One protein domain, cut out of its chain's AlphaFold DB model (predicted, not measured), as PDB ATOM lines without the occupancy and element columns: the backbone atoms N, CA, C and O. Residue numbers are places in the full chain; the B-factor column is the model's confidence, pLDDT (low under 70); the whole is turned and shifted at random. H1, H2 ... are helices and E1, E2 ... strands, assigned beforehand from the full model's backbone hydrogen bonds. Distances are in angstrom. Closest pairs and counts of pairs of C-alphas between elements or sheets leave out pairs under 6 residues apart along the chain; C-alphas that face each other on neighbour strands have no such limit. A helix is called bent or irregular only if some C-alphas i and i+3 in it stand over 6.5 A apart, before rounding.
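AT A GLANCE: This is residues 457 to 597 of the 599 residues of the protein "Site-specific integrase" of Salmonella enterica subsp. enterica serovar Java (UniProt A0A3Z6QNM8). The long helix H3 makes one side of a helical body: H5 folds back on it after a turn through the short helix H4, and H6 packs across its residues 529 to 536. At the other end of the longest axis H1 and H2 make a small, steeply tilted pair, while the short strand E1 lies near the middle, and residues 489 to 524, with no named element, form a wide loop reaching 23 A from the mean of all C-alphas. The printed part has 141 residues with six named helices and one named strand, in the order H1, H2, E1, H3, H4, H5, H6, and its class is mostly helix. It is compact, with a radius of gyration of the C-alphas of 15.4 A and spans of 46 by 41 by 24 A.

IN THESE COORDINATES: The printed part begins at Gly 457. H1 is residues 468 to 476, beginning at C-alpha 468 (177.454, 161.883, 171.848), and measures 11.4 A. H2 is residues 480 to 488, 12.1 A. E1 is residues 525 to 527, 6.8 A. H3, residues 529 to 547, is the longest helix at 29.1 A, with C-alpha 529 at (179.495, 159.143, 164.013). H4 is residues 551 to 557, 10.0 A, and H5 is residues 559 to 572, 19.1 A. H6, residues 575 to 584, is 14.3 A long and ends at C-alpha 584 (175.658, 155.665, 153.825). H3 and H5 are irregular: C-alphas 530 and 533 are 7.2 A apart, and C-alphas 567 and 570 are 7.0 A apart.

HOW THE PARTS SIT: H1 and H2 touch, with the closest C-alphas, those of Ile 469 and Ala 483, 5.3 A apart, at a steep tilt of 64 degrees, opposite ways. H2 and H3 are close but not clearly touching; their closest C-alphas, those of Ile 487 and Arg 530, are 6.9 A apart. E1 pairs with no named strand, but residues 458 to 459 pair with its residues 526 to 527, parallel, and residues 497 to 498 with its residues 525 to 526, antiparallel. H3 touches H5, closest at the C-alphas of Arg 539 and Trp 562, 6.0 A, opposite ways at 36 degrees, only just a steep tilt. With residues 529 to 536 alone H3 touches H6, closest at the C-alphas of Pro 533 and Ala 581, 4.7 A; at 72 degrees they are only just about perpendicular. H4 and H5 meet only through their link. H1 and H6 are apart. In H1, H2, H4 and H6 every O i to N i+4 pair is within hydrogen-bond range; in H3 11 of 15 are, and in H5 4 of 10, beside 5 of 11 O i to N i+3 pairs.

THE WHOLE: The two C-alphas farthest apart, those of Ala 480 and Pro 550, are 46.3 A apart. The printed part has no cut. The link from H2 to E1 is long, 36 residues; the other links between named elements are tight. Mean pLDDT of the printed part is 89.4, and no printed residue is under 70.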
ATOM      1  N   GLY A 457     192.785 166.823 166.015       88.38
ATOM      2  CA  GLY A 457     191.342 166.935 166.220       88.38
ATOM      3  C   GLY A 457     190.815 165.859 167.175       88.38
ATOM      4  O   GLY A 457     191.492 164.869 167.455       88.38
ATOM      5  N   THR A 458     189.598 166.044 167.680       92.00
ATOM      6  CA  THR A 458     188.977 165.136 168.654       92.00
ATOM      7  C   THR A 458     188.087 164.110 167.958       92.00
ATOM      8  O   THR A 458     187.192 164.477 167.202       92.00
ATOM      9  N   VAL A 459     188.284 162.824 168.241       92.69
ATOM     10  CA  VAL A 459     187.340 161.774 167.837       92.69
ATOM     11  C   VAL A 459     186.339 161.556 168.970       92.69
ATOM     12  O   VAL A 459     186.734 161.386 170.119       92.69
ATOM     13  N   ILE A 460     185.052 161.588 168.641       92.19
ATOM     14  CA  ILE A 460     183.930 161.325 169.541       92.19
ATOM     15  C   ILE A 460     183.289 160.026 169.064       92.19
ATOM     16  O   ILE A 460     182.487 160.029 168.132       92.19
ATOM     17  N   ALA A 461     183.677 158.919 169.689       89.38
ATOM     18  CA  ALA A 461     183.148 157.595 169.401       89.38
ATOM     19  C   ALA A 461     182.347 157.097 170.615       89.38
ATOM     20  O   ALA A 461     182.961 156.806 171.639       89.38
ATOM     21  N   PRO A 462     181.004 157.034 170.542       82.69
ATOM     22  CA  PRO A 462     180.186 156.634 171.682       82.69
ATOM     23  C   PRO A 462     180.259 155.130 171.966       82.69
ATOM     24  O   PRO A 462     180.057 154.298 171.070       82.69
ATOM     25  N   GLU A 463     180.467 154.772 173.236       78.00
ATOM     26  CA  GLU A 463     180.162 153.427 173.722       78.00
ATOM     27  C   GLU A 463     178.646 153.251 173.952       78.00
ATOM     28  O   GLU A 463     177.864 154.190 173.836       78.00
ATOM     29  N   ARG A 464     178.202 152.006 174.184       75.56
ATOM     30  CA  ARG A 464     176.809 151.535 173.969       75.56
ATOM     31  C   ARG A 464     175.688 152.499 174.362       75.56
ATOM     32  O   ARG A 464     174.808 152.728 173.538       75.56
ATOM     33  N   ASP A 465     175.724 152.994 175.594       72.81
ATOM     34  CA  ASP A 465     174.640 153.768 176.208       72.81
ATOM     35  C   ASP A 465     174.998 155.265 176.346       72.81
ATOM     36  O   ASP A 465     174.232 156.057 176.899       72.81
ATOM     37  N   GLU A 466     176.166 155.673 175.836       79.69
ATOM     38  CA  GLU A 466     176.661 157.043 175.918       79.69
ATOM     39  C   GLU A 466     176.018 157.929 174.846       79.69
ATOM     40  O   GLU A 466     176.008 157.617 173.655       79.69
ATOM     41  N   HIS A 467     175.508 159.092 175.252       83.31
ATOM     42  CA  HIS A 467     175.075 160.109 174.297       83.31
ATOM     43  C   HIS A 467     176.278 160.904 173.784       83.31
ATOM     44  O   HIS A 467     177.012 161.492 174.580       83.31
ATOM     45  N   GLU A 468     176.416 161.033 172.458       83.19
ATOM     46  CA  GLU A 468     177.454 161.883 171.848       83.19
ATOM     47  C   GLU A 468     177.419 163.321 172.383       83.19
ATOM     48  O   GLU A 468     178.474 163.919 172.560       83.19
ATOM     49  N   ILE A 469     176.238 163.869 172.714       86.56
ATOM     50  CA  ILE A 469     176.118 165.197 173.346       86.56
ATOM     51  C   ILE A 469     176.961 165.257 174.626       86.56
ATOM     52  O   ILE A 469     177.750 166.185 174.785       86.56
ATOM     53  N   THR A 470     176.825 164.265 175.512       87.88
ATOM     54  CA  THR A 470     177.575 164.181 176.773       87.88
ATOM     55  C   THR A 470     179.074 164.124 176.494       87.88
ATOM     56  O   THR A 470     179.821 164.985 176.963       87.88
ATOM     57  N   LEU A 471     179.500 163.201 175.626       88.50
ATOM     58  CA  LEU A 471     180.908 163.030 175.257       88.50
ATOM     59  C   LEU A 471     181.511 164.293 174.634       88.50
ATOM     60  O   LEU A 471     182.649 164.639 174.945       88.50
ATOM     61  N   ILE A 472     180.762 165.012 173.795       87.88
ATOM     62  CA  ILE A 472     181.183 166.295 173.222       87.88
ATOM     63  C   ILE A 472     181.332 167.349 174.322       87.88
ATOM     64  O   ILE A 472     182.363 168.024 174.371       87.88
ATOM     65  N   THR A 473     180.349 167.487 175.220       89.38
ATOM     66  CA  THR A 473     180.433 168.468 176.316       89.38
ATOM     67  C   THR A 473     181.633 168.211 177.230       89.38
ATOM     68  O   THR A 473     182.335 169.156 177.586       89.38
ATOM     69  N   GLU A 474     181.942 166.945 177.526       88.75
ATOM     70  CA  GLU A 474     183.059 166.545 178.387       88.75
ATOM     71  C   GLU A 474     184.424 166.687 177.695       88.75
ATOM     72  O   GLU A 474     185.309 167.382 178.205       88.75
ATOM     73  N   ASN A 475     184.598 166.087 176.510       86.06
ATOM     74  CA  ASN A 475     185.878 166.085 175.792       86.06
ATOM     75  C   ASN A 475     186.248 167.474 175.258       86.06
ATOM     76  O   ASN A 475     187.415 167.871 175.305       86.06
ATOM     77  N   LEU A 476     185.271 168.235 174.754       86.94
ATOM     78  CA  LEU A 476     185.528 169.562 174.195       86.94
ATOM     79  C   LEU A 476     185.448 170.677 175.247       86.94
ATOM     80  O   LEU A 476     185.924 171.778 174.960       86.94
ATOM     81  N   ARG A 477     184.905 170.396 176.443       87.62
ATOM     82  CA  ARG A 477     184.573 171.376 177.497       87.62
ATOM     83  C   ARG A 477     183.658 172.481 176.976       87.62
ATOM     84  O   ARG A 477     183.981 173.664 177.069       87.62
ATOM     85  N   THR A 478     182.544 172.068 176.383       87.25
ATOM     86  CA  THR A 478     181.554 172.960 175.768       87.25
ATOM     87  C   THR A 478     180.160 172.737 176.350       87.25
ATOM     88  O   THR A 478     179.940 171.772 177.082       87.25
ATOM     89  N   ASP A 479     179.220 173.630 176.051       90.12
ATOM     90  CA  ASP A 479     177.833 173.504 176.496       90.12
ATOM     91  C   ASP A 479     176.991 172.582 175.590       90.12
ATOM     92  O   ASP A 479     177.352 172.240 174.460       90.12
ATOM     93  N   ALA A 480     175.831 172.161 176.098       89.00
ATOM     94  CA  ALA A 480     174.943 171.247 175.384       89.00
ATOM     95  C   ALA A 480     174.266 171.873 174.144       89.00
ATOM     96  O   ALA A 480     173.679 171.146 173.346       89.00
ATOM     97  N   SER A 481     174.270 173.199 173.978       89.25
ATOM     98  CA  SER A 481     173.787 173.864 172.761       89.25
ATOM     99  C   SER A 481     174.807 173.700 171.635       89.25
ATOM    100  O   SER A 481     174.469 173.193 170.568       89.25
ATOM    101  N   GLU A 482     176.076 174.007 171.909       86.50
ATOM    102  CA  GLU A 482     177.176 173.797 170.962       86.50
ATOM    103  C   GLU A 482     177.335 172.317 170.586       86.50
ATOM    104  O   GLU A 482     177.467 171.974 169.412       86.50
ATOM    105  N   ALA A 483     177.223 171.411 171.561       89.50
ATOM    106  CA  ALA A 483     177.264 169.976 171.288       89.50
ATOM    107  C   ALA A 483     176.140 169.503 170.344       89.50
ATOM    108  O   ALA A 483     176.354 168.610 169.523       89.50
ATOM    109  N   ARG A 484     174.953 170.127 170.411       90.06
ATOM    110  CA  ARG A 484     173.860 169.856 169.464       90.06
ATOM    111  C   ARG A 484     174.154 170.407 168.072       90.06
ATOM    112  O   ARG A 484     173.830 169.711 167.120       90.06
ATOM    113  N   ARG A 485     174.793 171.575 167.934       89.62
ATOM    114  CA  ARG A 485     175.181 172.136 166.621       89.62
ATOM    115  C   ARG A 485     176.158 171.233 165.866       89.62
ATOM    116  O   ARG A 485     175.962 170.984 164.675       89.62
ATOM    117  N   LEU A 486     177.139 170.665 166.572       89.12
ATOM    118  CA  LEU A 486     178.063 169.666 166.019       89.12
ATOM    119  C   LEU A 486     177.322 168.409 165.514       89.12
ATOM    120  O   LEU A 486     177.570 167.964 164.398       89.12
ATOM    121  N   ILE A 487     176.366 167.865 166.278       88.50
ATOM    122  CA  ILE A 487     175.585 166.670 165.878       88.50
ATOM    123  C   ILE A 487     174.518 166.988 164.813       88.50
ATOM    124  O   ILE A 487     174.194 166.148 163.971       88.50
ATOM    125  N   ALA A 488     173.976 168.205 164.793       89.44
ATOM    126  CA  ALA A 488     173.076 168.679 163.743       89.44
ATOM    127  C   ALA A 488     173.804 168.913 162.405       89.44
ATOM    128  O   ALA A 488     173.161 168.946 161.355       89.44
ATOM    129  N   GLY A 489     175.137 169.022 162.436       89.12
ATOM    130  CA  GLY A 489     175.988 169.300 161.282       89.12
ATOM    131  C   GLY A 489     176.019 170.768 160.864       89.12
ATOM    132  O   GLY A 489     176.493 171.080 159.776       89.12
ATOM    133  N   GLU A 490     175.552 171.682 161.719       91.56
ATOM    134  CA  GLU A 490     175.610 173.137 161.482       91.56
ATOM    135  C   GLU A 490     177.055 173.647 161.345       91.56
ATOM    136  O   GLU A 490     177.307 174.695 160.754       91.56
ATOM    137  N   GLN A 491     178.004 172.884 161.887       91.19
ATOM    138  CA  GLN A 491     179.439 173.158 161.888       91.19
ATOM    139  C   GLN A 491     180.231 172.194 160.984       91.19
ATOM    140  O   GLN A 491     181.462 172.160 161.056       91.19
ATOM    141  N   ASP A 492     179.562 171.394 160.146       91.62
ATOM    142  CA  ASP A 492     180.234 170.460 159.241       91.62
ATOM    143  C   ASP A 492     181.021 171.209 158.154       91.62
ATOM    144  O   ASP A 492     180.482 171.999 157.379       91.62
ATOM    145  N   VAL A 493     182.319 170.916 158.072       89.69
ATOM    146  CA  VAL A 493     183.203 171.325 156.975       89.69
ATOM    147  C   VAL A 493     183.509 170.112 156.080       89.69
ATOM    148  O   VAL A 493     182.762 169.131 156.057       89.69
ATOM    149  N   PHE A 494     184.588 170.171 155.292       88.31
ATOM    150  CA  PHE A 494     184.867 169.201 154.227       88.31
ATOM    151  C   PHE A 494     184.882 167.729 154.682       88.31
ATOM    152  O   PHE A 494     184.286 166.897 154.012       88.31
ATOM    153  N   VAL A 495     185.543 167.396 155.798       89.94
ATOM    154  CA  VAL A 495     185.683 166.008 156.310       89.94
ATOM    155  C   VAL A 495     185.736 165.937 157.846       89.94
ATOM    156  O   VAL A 495     186.320 165.023 158.420       89.94
ATOM    157  N   ALA A 496     185.190 166.943 158.523       93.25
ATOM    158  CA  ALA A 496     185.118 167.051 159.981       93.25
ATOM    159  C   ALA A 496     184.001 168.038 160.347       93.25
ATOM    160  O   ALA A 496     183.643 168.873 159.517       93.25
ATOM    161  N   SER A 497     183.526 168.019 161.587       93.38
ATOM    162  CA  SER A 497     182.811 169.158 162.175       93.38
ATOM    163  C   SER A 497     183.839 170.124 162.786       93.38
ATOM    164  O   SER A 497     184.861 169.684 163.317       93.38
ATOM    165  N   CYS A 498     183.637 171.439 162.677       92.75
ATOM    166  CA  CYS A 498     184.609 172.452 163.095       92.75
ATOM    167  C   CYS A 498     184.129 173.242 164.321       92.75
ATOM    168  O   CYS A 498     183.165 173.996 164.242       92.75
ATOM    169  N   ARG A 499     184.859 173.131 165.436       91.25
ATOM    170  CA  ARG A 499     184.566 173.838 166.700       91.25
ATOM    171  C   ARG A 499     184.588 175.357 166.577       91.25
ATOM    172  O   ARG A 499     183.842 176.038 167.260       91.25
ATOM    173  N   ASP A 500     185.497 175.879 165.763       90.81
ATOM    174  CA  ASP A 500     185.626 177.312 165.532       90.81
ATOM    175  C   ASP A 500     186.229 177.542 164.144       90.81
ATOM    176  O   ASP A 500     187.396 177.230 163.882       90.81
ATOM    177  N   PHE A 501     185.391 178.033 163.232       91.38
ATOM    178  CA  PHE A 501     185.764 178.330 161.851       91.38
ATOM    179  C   PHE A 501     186.518 179.661 161.706       91.38
ATOM    180  O   PHE A 501     187.252 179.827 160.729       91.38
ATOM    181  N   TYR A 502     186.360 180.581 162.663       92.06
ATOM    182  CA  TYR A 502     186.947 181.924 162.644       92.06
ATOM    183  C   TYR A 502     188.215 182.041 163.509       92.06
ATOM    184  O   TYR A 502     188.947 183.019 163.398       92.06
ATOM    185  N   ASN A 503     188.530 181.041 164.333       90.75
ATOM    186  CA  ASN A 503     189.757 181.000 165.132       90.75
ATOM    187  C   ASN A 503     190.513 179.682 164.922       90.75
ATOM    188  O   ASN A 503     190.616 178.839 165.820       90.75
ATOM    189  N   ARG A 504     191.060 179.482 163.714       89.12
ATOM    190  CA  ARG A 504     191.968 178.349 163.465       89.12
ATOM    191  C   ARG A 504     193.296 178.505 164.232       89.12
ATOM    192  O   ARG A 504     193.767 179.626 164.412       89.12
ATOM    193  N   PRO A 505     194.003 177.404 164.529       82.62
ATOM    194  CA  PRO A 505     195.465 177.412 164.517       82.62
ATOM    195  C   PRO A 505     196.110 178.184 165.675       82.62
ATOM    196  O   PRO A 505     195.725 178.004 166.828       82.62
ATOM    197  N   ASP A 506     197.174 178.973 165.479       80.81
ATOM    198  CA  ASP A 506     197.959 179.332 164.267       80.81
ATOM    199  C   ASP A 506     197.395 180.368 163.257       80.81
ATOM    200  O   ASP A 506     198.146 180.838 162.400       80.81
ATOM    201  N   GLY A 507     196.132 180.797 163.361       85.56
ATOM    202  CA  GLY A 507     195.556 181.875 162.540       85.56
ATOM    203  C   GLY A 507     195.486 183.237 163.245       85.56
ATOM    204  O   GLY A 507     195.629 183.308 164.467       85.56
ATOM    205  N   PRO A 508     195.237 184.333 162.502       87.12
ATOM    206  CA  PRO A 508     194.727 185.567 163.090       87.12
ATOM    207  C   PRO A 508     193.355 185.306 163.745       87.12
ATOM    208  O   PRO A 508     192.536 184.613 163.133       87.12
ATOM    209  N   PRO A 509     193.079 185.849 164.946       92.12
ATOM    210  CA  PRO A 509     191.755 185.760 165.557       92.12
ATOM    211  C   PRO A 509     190.655 186.358 164.674       92.12
ATOM    212  O   PRO A 509     190.913 187.290 163.910       92.12
ATOM    213  N   ASP A 510     189.440 185.829 164.807       92.94
ATOM    214  CA  ASP A 510     188.223 186.278 164.120       92.94
ATOM    215  C   ASP A 510     188.328 186.319 162.575       92.94
ATOM    216  O   ASP A 510     187.674 187.124 161.906       92.94
ATOM    217  N   THR A 511     189.129 185.424 161.976       92.75
ATOM    218  CA  THR A 511     189.275 185.282 160.515       92.75
ATOM    219  C   THR A 511     188.884 183.889 160.003       92.75
ATOM    220  O   THR A 511     189.312 182.876 160.556       92.75
ATOM    221  N   PRO A 512     188.082 183.796 158.923       92.12
ATOM    222  CA  PRO A 512     187.606 182.515 158.406       92.12
ATOM    223  C   PRO A 512     188.766 181.627 157.936       92.12
ATOM    224  O   PRO A 512     189.716 182.097 157.307       92.12
ATOM    225  N   CYS A 513     188.669 180.326 158.209       90.75
ATOM    226  CA  CYS A 513     189.724 179.355 157.925       90.75
ATOM    227  C   CYS A 513     190.126 179.294 156.431       90.75
ATOM    228  O   CYS A 513     189.397 178.769 155.590       90.75
ATOM    229  N   ASP A 514     191.358 179.716 156.120       89.00
ATOM    230  CA  ASP A 514     192.016 179.598 154.804       89.00
ATOM    231  C   ASP A 514     192.582 178.190 154.517       89.00
ATOM    232  O   ASP A 514     193.190 177.953 153.472       89.00
ATOM    233  N   ARG A 515     192.400 177.234 155.440       86.19
ATOM    234  CA  ARG A 515     192.942 175.863 155.372       86.19
ATOM    235  C   ARG A 515     191.855 174.773 155.459       86.19
ATOM    236  O   ARG A 515     192.019 173.833 156.239       86.19
ATOM    237  N   PRO A 516     190.779 174.813 154.644       71.94
ATOM    238  CA  PRO A 516     189.628 173.903 154.766       71.94
ATOM    239  C   PRO A 516     189.950 172.407 154.573       71.94
ATOM    240  O   PRO A 516     189.136 171.555 154.909       71.94
ATOM    241  N   PHE A 517     191.141 172.075 154.063       77.69
ATOM    242  CA  PHE A 517     191.607 170.700 153.843       77.69
ATOM    243  C   PHE A 517     192.573 170.180 154.923       77.69
ATOM    244  O   PHE A 517     193.007 169.033 154.857       77.69
ATOM    245  N   ALA A 518     192.928 171.001 155.918       85.69
ATOM    246  CA  ALA A 518     193.917 170.669 156.949       85.69
ATOM    247  C   ALA A 518     193.310 170.064 158.235       85.69
ATOM    248  O   ALA A 518     193.992 169.982 159.255       85.69
ATOM    249  N   CYS A 519     192.041 169.634 158.210       90.00
ATOM    250  CA  CYS A 519     191.306 169.151 159.388       90.00
ATOM    251  C   CYS A 519     192.036 168.029 160.152       90.00
ATOM    252  O   CYS A 519     192.051 168.039 161.377       90.00
ATOM    253  N   PHE A 520     192.719 167.118 159.449       89.06
ATOM    254  CA  PHE A 520     193.495 166.018 160.049       89.06
ATOM    255  C   PHE A 520     194.656 166.460 160.956       89.06
ATOM    256  O   PHE A 520     195.178 165.653 161.717       89.06
ATOM    257  N   SER A 521     195.067 167.727 160.883       86.25
ATOM    258  CA  SER A 521     196.111 168.330 161.718       86.25
ATOM    259  C   SER A 521     195.625 169.620 162.394       86.25
ATOM    260  O   SER A 521     196.397 170.567 162.544       86.25
ATOM    261  N   CYS A 522     194.333 169.693 162.726       89.50
ATOM    262  CA  CYS A 522     193.715 170.860 163.345       89.50
ATOM    263  C   CYS A 522     192.903 170.476 164.590       89.50
ATOM    264  O   CYS A 522     191.909 169.762 164.494       89.50
ATOM    265  N   ARG A 523     193.252 171.053 165.746       89.75
ATOM    266  CA  ARG A 523     192.549 170.869 167.033       89.75
ATOM    267  C   ARG A 523     191.095 171.365 167.076       89.75
ATOM    268  O   ARG A 523     190.396 171.103 168.053       89.75
ATOM    269  N   ASN A 524     190.641 172.083 166.045       91.94
ATOM    270  CA  ASN A 524     189.237 172.477 165.900       91.94
ATOM    271  C   ASN A 524     188.412 171.407 165.167       91.94
ATOM    272  O   ASN A 524     187.189 171.497 165.183       91.94
ATOM    273  N   ALA A 525     189.045 170.415 164.529       93.81
ATOM    274  CA  ALA A 525     188.340 169.316 163.883       93.81
ATOM    275  C   ALA A 525     187.776 168.342 164.923       93.81
ATOM    276  O   ALA A 525     188.448 167.985 165.893       93.81
ATOM    277  N   VAL A 526     186.541 167.909 164.696       94.31
ATOM    278  CA  VAL A 526     185.832 166.907 165.488       94.31
ATOM    279  C   VAL A 526     185.272 165.855 164.538       94.31
ATOM    280  O   VAL A 526     184.701 166.193 163.499       94.31
ATOM    281  N   TRP A 527     185.433 164.585 164.895       94.69
ATOM    282  CA  TRP A 527     184.860 163.455 164.167       94.69
ATOM    283  C   TRP A 527     183.857 162.727 165.059       94.69
ATOM    284  O   TRP A 527     184.259 162.034 165.987       94.69
ATOM    285  N   THR A 528     182.568 162.917 164.787       93.62
ATOM    286  CA  THR A 528     181.426 162.192 165.379       93.62
ATOM    287  C   THR A 528     180.989 161.048 164.458       93.62
ATOM    288  O   THR A 528     181.442 160.975 163.312       93.62
ATOM    289  N   SER A 529     180.063 160.183 164.893       91.62
ATOM    290  CA  SER A 529     179.495 159.143 164.013       91.62
ATOM    291  C   SER A 529     178.861 159.720 162.736       91.62
ATOM    292  O   SER A 529     178.978 159.128 161.662       91.62
ATOM    293  N   ARG A 530     178.267 160.920 162.822       90.38
ATOM    294  CA  ARG A 530     177.635 161.635 161.701       90.38
ATOM    295  C   ARG A 530     178.567 161.899 160.519       90.38
ATOM    296  O   ARG A 530     178.123 161.789 159.383       90.38
ATOM    297  N   ILE A 531     179.820 162.298 160.755       93.06
ATOM    298  CA  ILE A 531     180.723 162.708 159.662       93.06
ATOM    299  C   ILE A 531     181.405 161.507 158.983       93.06
ATOM    300  O   ILE A 531     182.066 161.663 157.954       93.06
ATOM    301  N   LEU A 532     181.247 160.298 159.535       94.81
ATOM    302  CA  LEU A 532     181.907 159.093 159.036       94.81
ATOM    303  C   LEU A 532     181.575 158.729 157.584       94.81
ATOM    304  O   LEU A 532     182.529 158.405 156.882       94.81
ATOM    305  N   PRO A 533     180.328 158.824 157.074       95.31
ATOM    306  CA  PRO A 533     180.037 158.546 155.665       95.31
ATOM    307  C   PRO A 533     180.884 159.413 154.721       95.31
ATOM    308  O   PRO A 533     181.500 158.913 153.780       95.31
ATOM    309  N   ARG A 534     181.028 160.705 155.045       94.12
ATOM    310  CA  ARG A 534     181.881 161.654 154.311       94.12
ATOM    311  C   ARG A 534     183.365 161.346 154.436       94.12
ATOM    312  O   ARG A 534     184.102 161.431 153.453       94.12
ATOM    313  N   LEU A 535     183.802 160.951 155.627       94.25
ATOM    314  CA  LEU A 535     185.183 160.560 155.885       94.25
ATOM    315  C   LEU A 535     185.575 159.281 155.125       94.25
ATOM    316  O   LEU A 535     186.667 159.202 154.562       94.25
ATOM    317  N   ILE A 536     184.664 158.309 155.070       96.31
ATOM    318  CA  ILE A 536     184.780 157.054 154.321       96.31
ATOM    319  C   ILE A 536     184.798 157.341 152.819       96.31
ATOM    320  O   ILE A 536     185.723 156.912 152.132       96.31
ATOM    321  N   ARG A 537     183.872 158.160 152.304       95.38
ATOM    322  CA  ARG A 537     183.880 158.518 150.880       95.38
ATOM    323  C   ARG A 537     185.177 159.226 150.472       95.38
ATOM    324  O   ARG A 537     185.690 158.988 149.378       95.38
ATOM    325  N   PHE A 538     185.758 160.035 151.365       94.25
ATOM    326  CA  PHE A 538     187.076 160.630 151.145       94.25
ATOM    327  C   PHE A 538     188.220 159.603 151.219       94.25
ATOM    328  O   PHE A 538     189.083 159.623 150.347       94.25
ATOM    329  N   ARG A 539     188.227 158.671 152.188       94.88
ATOM    330  CA  ARG A 539     189.178 157.532 152.251       94.88
ATOM    331  C   ARG A 539     189.210 156.757 150.937       94.88
ATOM    332  O   ARG A 539     190.294 156.411 150.459       94.88
ATOM    333  N   ASP A 540     188.040 156.500 150.368       94.94
ATOM    334  CA  ASP A 540     187.897 155.721 149.142       94.94
ATOM    335  C   ASP A 540     188.453 156.504 147.950       94.94
ATOM    336  O   ASP A 540     189.342 155.993 147.273       94.94
ATOM    337  N   PHE A 541     188.102 157.788 147.800       92.88
ATOM    338  CA  PHE A 541     188.748 158.676 146.824       92.88
ATOM    339  C   PHE A 541     190.280 158.701 146.968       92.88
ATOM    340  O   PHE A 541     191.003 158.533 145.985       92.88
ATOM    341  N   LEU A 542     190.807 158.878 148.188       92.62
ATOM    342  CA  LEU A 542     192.254 158.860 148.430       92.62
ATOM    343  C   LEU A 542     192.875 157.523 148.006       92.62
ATOM    344  O   LEU A 542     194.009 157.498 147.531       92.62
ATOM    345  N   THR A 543     192.147 156.417 148.160       93.50
ATOM    346  CA  THR A 543     192.588 155.080 147.749       93.50
ATOM    347  C   THR A 543     192.546 154.922 146.225       93.50
ATOM    348  O   THR A 543     193.526 154.443 145.657       93.50
ATOM    349  N   GLU A 544     191.498 155.412 145.553       92.81
ATOM    350  CA  GLU A 544     191.383 155.485 144.085       92.81
ATOM    351  C   GLU A 544     192.577 156.244 143.465       92.81
ATOM    352  O   GLU A 544     193.161 155.791 142.481       92.81
ATOM    353  N   GLN A 545     193.040 157.341 144.089       91.50
ATOM    354  CA  GLN A 545     194.199 158.108 143.597       91.50
ATOM    355  C   GLN A 545     195.515 157.303 143.534       91.50
ATOM    356  O   GLN A 545     196.452 157.733 142.860       91.50
ATOM    357  N   ARG A 546     195.617 156.128 144.180       91.12
ATOM    358  CA  ARG A 546     196.787 155.235 144.043       91.12
ATOM    359  C   ARG A 546     196.947 154.654 142.639       91.12
ATOM    360  O   ARG A 546     198.057 154.276 142.284       91.12
ATOM    361  N   ALA A 547     195.871 154.569 141.856       89.06
ATOM    362  CA  ALA A 547     195.927 154.081 140.479       89.06
ATOM    363  C   ALA A 547     196.500 155.120 139.495       89.06
ATOM    364  O   ALA A 547     196.929 154.755 138.402       89.06
ATOM    365  N   HIS A 548     196.510 156.401 139.880       88.50
ATOM    366  CA  HIS A 548     196.823 157.528 138.995       88.50
ATOM    367  C   HIS A 548     198.118 158.268 139.357       88.50
ATOM    368  O   HIS A 548     198.643 159.012 138.533       88.50
ATOM    369  N   LEU A 549     198.653 158.066 140.568       88.75
ATOM    370  CA  LEU A 549     199.859 158.741 141.052       88.75
ATOM    371  C   LEU A 549     201.004 157.754 141.334       88.75
ATOM    372  O   LEU A 549     200.758 156.677 141.885       88.75
ATOM    373  N   PRO A 550     202.271 158.137 141.075       93.06
ATOM    374  CA  PRO A 550     203.434 157.425 141.597       93.06
ATOM    375  C   PRO A 550     203.344 157.247 143.118       93.06
ATOM    376  O   PRO A 550     202.901 158.145 143.839       93.06
ATOM    377  N   ALA A 551     203.787 156.094 143.627       91.25
ATOM    378  CA  ALA A 551     203.603 155.721 145.032       91.25
ATOM    379  C   ALA A 551     204.205 156.738 146.023       91.25
ATOM    380  O   ALA A 551     203.644 156.973 147.094       91.25
ATOM    381  N   ASP A 552     205.322 157.374 145.668       91.88
ATOM    382  CA  ASP A 552     205.993 158.392 146.476       91.88
ATOM    383  C   ASP A 552     205.320 159.776 146.395       91.88
ATOM    384  O   ASP A 552     205.389 160.548 147.354       91.88
ATOM    385  N   GLU A 553     204.646 160.099 145.288       90.25
ATOM    386  CA  GLU A 553     203.815 161.300 145.180       90.25
ATOM    387  C   GLU A 553     202.515 161.122 145.971       90.25
ATOM    388  O   GLU A 553     202.173 161.973 146.795       90.25
ATOM    389  N   TRP A 554     201.842 159.978 145.803       93.06
ATOM    390  CA  TRP A 554     200.661 159.619 146.586       93.06
ATOM    391  C   TRP A 554     200.960 159.667 148.089       93.06
ATOM    392  O   TRP A 554     200.229 160.292 148.860       93.06
ATOM    393  N   GLN A 555     202.086 159.084 148.515       91.00
ATOM    394  CA  GLN A 555     202.497 159.088 149.917       91.00
ATOM    395  C   GLN A 555     202.766 160.505 150.448       91.00
ATOM    396  O   GLN A 555     202.476 160.774 151.616       91.00
ATOM    397  N   ARG A 556     203.282 161.416 149.607       87.81
ATOM    398  CA  ARG A 556     203.505 162.830 149.955       87.81
ATOM    399  C   ARG A 556     202.212 163.649 150.015       87.81
ATOM    400  O   ARG A 556     202.089 164.478 150.910       87.81
ATOM    401  N   ARG A 557     201.261 163.431 149.097       86.94
ATOM    402  CA  ARG A 557     199.994 164.188 149.014       86.94
ATOM    403  C   ARG A 557     198.929 163.681 149.989       86.94
ATOM    404  O   ARG A 557     198.255 164.481 150.630       86.94
ATOM    405  N   PHE A 558     198.782 162.363 150.109       90.94
ATOM    406  CA  PHE A 558     197.608 161.719 150.714       90.94
ATOM    407  C   PHE A 558     197.930 160.731 151.839       90.94
ATOM    408  O   PHE A 558     197.041 160.373 152.611       90.94
ATOM    409  N   GLY A 559     199.197 160.339 152.004       90.00
ATOM    410  CA  GLY A 559     199.603 159.349 153.005       90.00
ATOM    411  C   GLY A 559     199.365 159.754 154.468       90.00
ATOM    412  O   GLY A 559     199.249 158.874 155.316       90.00
ATOM    413  N   PHE A 560     199.279 161.050 154.796       89.19
ATOM    414  CA  PHE A 560     198.884 161.496 156.143       89.19
ATOM    415  C   PHE A 560     197.357 161.453 156.352       89.19
ATOM    416  O   PHE A 560     196.942 160.715 157.245       89.19
ATOM    417  N   PRO A 561     196.516 162.121 155.529       90.12
ATOM    418  CA  PRO A 561     195.057 162.004 155.629       90.12
ATOM    419  C   PRO A 561     194.550 160.558 155.595       90.12
ATOM    420  O   PRO A 561     193.741 160.183 156.436       90.12
ATOM    421  N   TRP A 562     195.065 159.722 154.686       93.56
ATOM    422  CA  TRP A 562     194.626 158.330 154.566       93.56
ATOM    423  C   TRP A 562     194.856 157.545 155.864       93.56
ATOM    424  O   TRP A 562     193.921 156.924 156.357       93.56
ATOM    425  N   ARG A 563     196.050 157.649 156.473       91.75
ATOM    426  CA  ARG A 563     196.351 156.995 157.761       91.75
ATOM    427  C   ARG A 563     195.565 157.585 158.924       91.75
ATOM    428  O   ARG A 563     195.119 156.837 159.781       91.75
ATOM    429  N   ALA A 564     195.355 158.901 158.955       90.88
ATOM    430  CA  ALA A 564     194.514 159.509 159.983       90.88
ATOM    431  C   ALA A 564     193.100 158.898 159.967       90.88
ATOM    432  O   ALA A 564     192.561 158.585 161.024       90.88
ATOM    433  N   ILE A 565     192.536 158.638 158.784       94.12
ATOM    434  CA  ILE A 565     191.237 157.969 158.655       94.12
ATOM    435  C   ILE A 565     191.324 156.482 159.039       94.12
ATOM    436  O   ILE A 565     190.532 156.025 159.858       94.12
ATOM    437  N   THR A 566     192.260 155.723 158.458       94.75
ATOM    438  CA  THR A 566     192.277 154.248 158.543       94.75
ATOM    439  C   THR A 566     192.941 153.675 159.793       94.75
ATOM    440  O   THR A 566     192.565 152.586 160.213       94.75
ATOM    441  N   GLU A 567     193.906 154.376 160.388       92.56
ATOM    442  CA  GLU A 567     194.708 153.900 161.527       92.56
ATOM    443  C   GLU A 567     194.318 154.572 162.857       92.56
ATOM    444  O   GLU A 567     194.647 154.036 163.912       92.56
ATOM    445  N   ALA A 568     193.618 155.719 162.833       89.50
ATOM    446  CA  ALA A 568     193.256 156.477 164.041       89.50
ATOM    447  C   ALA A 568     191.750 156.763 164.188       89.50
ATOM    448  O   ALA A 568     191.158 156.395 165.201       89.50
ATOM    449  N   ILE A 569     191.115 157.411 163.204       93.88
ATOM    450  CA  ILE A 569     189.717 157.849 163.337       93.88
ATOM    451  C   ILE A 569     188.756 156.660 163.250       93.88
ATOM    452  O   ILE A 569     188.070 156.391 164.231       93.88
ATOM    453  N   LEU A 570     188.714 155.920 162.133       95.00
ATOM    454  CA  LEU A 570     187.765 154.805 161.979       95.00
ATOM    455  C   LEU A 570     187.934 153.716 163.057       95.00
ATOM    456  O   LEU A 570     186.916 153.338 163.627       95.00
ATOM    457  N   PRO A 571     189.154 153.261 163.424       94.88
ATOM    458  CA  PRO A 571     189.333 152.249 164.472       94.88
ATOM    459  C   PRO A 571     188.879 152.671 165.877       94.88
ATOM    460  O   PRO A 571     188.779 151.813 166.748       94.88
ATOM    461  N   SER A 572     188.622 153.964 166.109       92.88
ATOM    462  CA  SER A 572     188.048 154.444 167.373       92.88
ATOM    463  C   SER A 572     186.545 154.152 167.480       92.88
ATOM    464  O   SER A 572     186.010 154.137 168.583       92.88
ATOM    465  N   PHE A 573     185.850 153.918 166.360       93.31
ATOM    466  CA  PHE A 573     184.418 153.619 166.335       93.31
ATOM    467  C   PHE A 573     184.145 152.117 166.358       93.31
ATOM    468  O   PHE A 573     184.927 151.295 165.878       93.31
ATOM    469  N   ARG A 574     182.972 151.750 166.880       92.69
ATOM    470  CA  ARG A 574     182.497 150.363 166.874       92.69
ATOM    471  C   ARG A 574     182.273 149.856 165.440       92.69
ATOM    472  O   ARG A 574     181.736 150.619 164.631       92.69
ATOM    473  N   PRO A 575     182.565 148.574 165.136       93.12
ATOM    474  CA  PRO A 575     182.360 147.997 163.804       93.12
ATOM    475  C   PRO A 575     180.949 148.216 163.252       93.12
ATOM    476  O   PRO A 575     180.804 148.560 162.087       93.12
ATOM    477  N   GLU A 576     179.919 148.114 164.096       93.00
ATOM    478  CA  GLU A 576     178.524 148.357 163.696       93.00
ATOM    479  C   GLU A 576     178.283 149.790 163.182       93.00
ATOM    480  O   GLU A 576     177.564 149.982 162.202       93.00
ATOM    481  N   ILE A 577     178.902 150.797 163.815       92.56
ATOM    482  CA  ILE A 577     178.803 152.207 163.398       92.56
ATOM    483  C   ILE A 577     179.542 152.403 162.069       92.56
ATOM    484  O   ILE A 577     179.019 153.058 161.168       92.56
ATOM    485  N   ILE A 578     180.725 151.794 161.924       95.12
ATOM    486  CA  ILE A 578     181.502 151.833 160.678       95.12
ATOM    487  C   ILE A 578     180.697 151.197 159.538       95.12
ATOM    488  O   ILE A 578     180.564 151.820 158.493       95.12
ATOM    489  N   SER A 579     180.102 150.016 159.733       95.06
ATOM    490  CA  SER A 579     179.312 149.334 158.696       95.06
ATOM    491  C   SER A 579     178.111 150.160 158.226       95.06
ATOM    492  O   SER A 579     177.870 150.257 157.024       95.06
ATOM    493  N   LEU A 580     177.384 150.802 159.147       94.06
ATOM    494  CA  LEU A 580     176.290 151.718 158.793       94.06
ATOM    495  C   LEU A 580     176.801 152.947 158.025       94.06
ATOM    496  O   LEU A 580     176.185 153.366 157.045       94.06
ATOM    497  N   ALA A 581     177.945 153.499 158.434       95.31
ATOM    498  CA  ALA A 581     178.558 154.632 157.754       95.31
ATOM    499  C   ALA A 581     179.124 154.265 156.368       95.31
ATOM    500  O   ALA A 581     179.064 155.093 155.465       95.31
ATOM    501  N   GLU A 582     179.613 153.036 156.163       96.38
ATOM    502  CA  GLU A 582     180.051 152.528 154.853       96.38
ATOM    503  C   GLU A 582     178.881 152.316 153.885       96.38
ATOM    504  O   GLU A 582     179.032 152.571 152.692       96.38
ATOM    505  N   MET A 583     177.701 151.924 154.382       94.88
ATOM    506  CA  MET A 583     176.478 151.910 153.571       94.88
ATOM    507  C   MET A 583     176.083 153.333 153.151       94.88
ATOM    508  O   MET A 583     175.900 153.592 151.966       94.88
ATOM    509  N   ALA A 584     176.021 154.272 154.102       93.94
ATOM    510  CA  ALA A 584     175.658 155.665 153.825       93.94
ATOM    511  C   ALA A 584     176.684 156.406 152.939       93.94
ATOM    512  O   ALA A 584     176.317 157.308 152.190       93.94
ATOM    513  N   ALA A 585     177.964 156.019 152.979       94.31
ATOM    514  CA  ALA A 585     179.020 156.627 152.166       94.31
ATOM    515  C   ALA A 585     178.818 156.449 150.651       94.31
ATOM    516  O   ALA A 585     179.407 157.200 149.874       94.31
ATOM    517  N   GLN A 586     178.001 155.478 150.222       90.75
ATOM    518  CA  GLN A 586     177.694 155.245 148.806       90.75
ATOM    519  C   GLN A 586     176.875 156.394 148.196       90.75
ATOM    520  O   GLN A 586     177.112 156.763 147.045       90.75
ATOM    521  N   ASP A 587     175.987 156.997 148.992       91.25
ATOM    522  CA  ASP A 587     175.111 158.103 148.589       91.25
ATOM    523  C   ASP A 587     175.700 159.495 148.922       91.25
ATOM    524  O   ASP A 587     175.145 160.527 148.538       91.25
ATOM    525  N   GLU A 588     176.841 159.560 149.621       89.50
ATOM    526  CA  GLU A 588     177.460 160.823 150.041       89.50
ATOM    527  C   GLU A 588     178.132 161.558 148.861       89.50
ATOM    528  O   GLU A 588     179.140 161.126 148.287       89.50
ATOM    529  N   VAL A 589     177.618 162.748 148.539       86.12
ATOM    530  CA  VAL A 589     178.149 163.603 147.467       86.12
ATOM    531  C   VAL A 589     179.311 164.462 147.977       86.12
ATOM    532  O   VAL A 589     179.126 165.562 148.498       86.12
ATOM    533  N   LEU A 590     180.544 163.988 147.776       83.56
ATOM    534  CA  LEU A 590     181.755 164.723 148.152       83.56
ATOM    535  C   LEU A 590     182.252 165.651 147.026       83.56
ATOM    536  O   LEU A 590     182.719 165.191 145.981       83.56
ATOM    537  N   HIS A 591     182.228 166.971 147.246       82.69
ATOM    538  CA  HIS A 591     182.831 167.928 146.311       82.69
ATOM    539  C   HIS A 591     184.354 168.011 146.498       82.69
ATOM    540  O   HIS A 591     184.844 168.577 147.472       82.69
ATOM    541  N   ILE A 592     185.108 167.474 145.536       81.12
ATOM    542  CA  ILE A 592     186.575 167.415 145.583       81.12
ATOM    543  C   ILE A 592     187.184 168.450 144.620       81.12
ATOM    544  O   ILE A 592     186.920 168.363 143.411       81.12
ATOM    545  N   PRO A 593     188.039 169.378 145.100       74.81
ATOM    546  CA  PRO A 593     188.710 170.365 144.257       74.81
ATOM    547  C   PRO A 593     189.558 169.730 143.153       74.81
ATOM    548  O   PRO A 593     190.206 168.705 143.364       74.81
ATOM    549  N   ALA A 594     189.651 170.396 141.999       75.50
ATOM    550  CA  ALA A 594     190.499 169.946 140.891       75.50
ATOM    551  C   ALA A 594     191.976 169.761 141.301       75.50
ATOM    552  O   ALA A 594     192.616 168.816 140.860       75.50
ATOM    553  N   THR A 595     192.490 170.587 142.219       72.19
ATOM    554  CA  THR A 595     193.863 170.502 142.758       72.19
ATOM    555  C   THR A 595     194.160 169.218 143.546       72.19
ATOM    556  O   THR A 595     195.325 168.884 143.772       72.19
ATOM    557  N   MET A 596     193.130 168.477 143.969       72.81
ATOM    558  CA  MET A 596     193.276 167.176 144.628       72.81
ATOM    559  C   MET A 596     193.158 165.988 143.671       72.81
ATOM    560  O   MET A 596     193.503 164.881 144.071       72.81
ATOM    561  N   LYS A 597     192.706 166.181 142.430       72.12
ATOM    562  CA  LYS A 597     192.573 165.090 141.459       72.12
ATOM    563  C   LYS A 597     193.918 164.845 140.769       72.12
ATOM    564  O   LYS A 597     194.604 165.792 140.388       72.12
TER     565      LYS A 597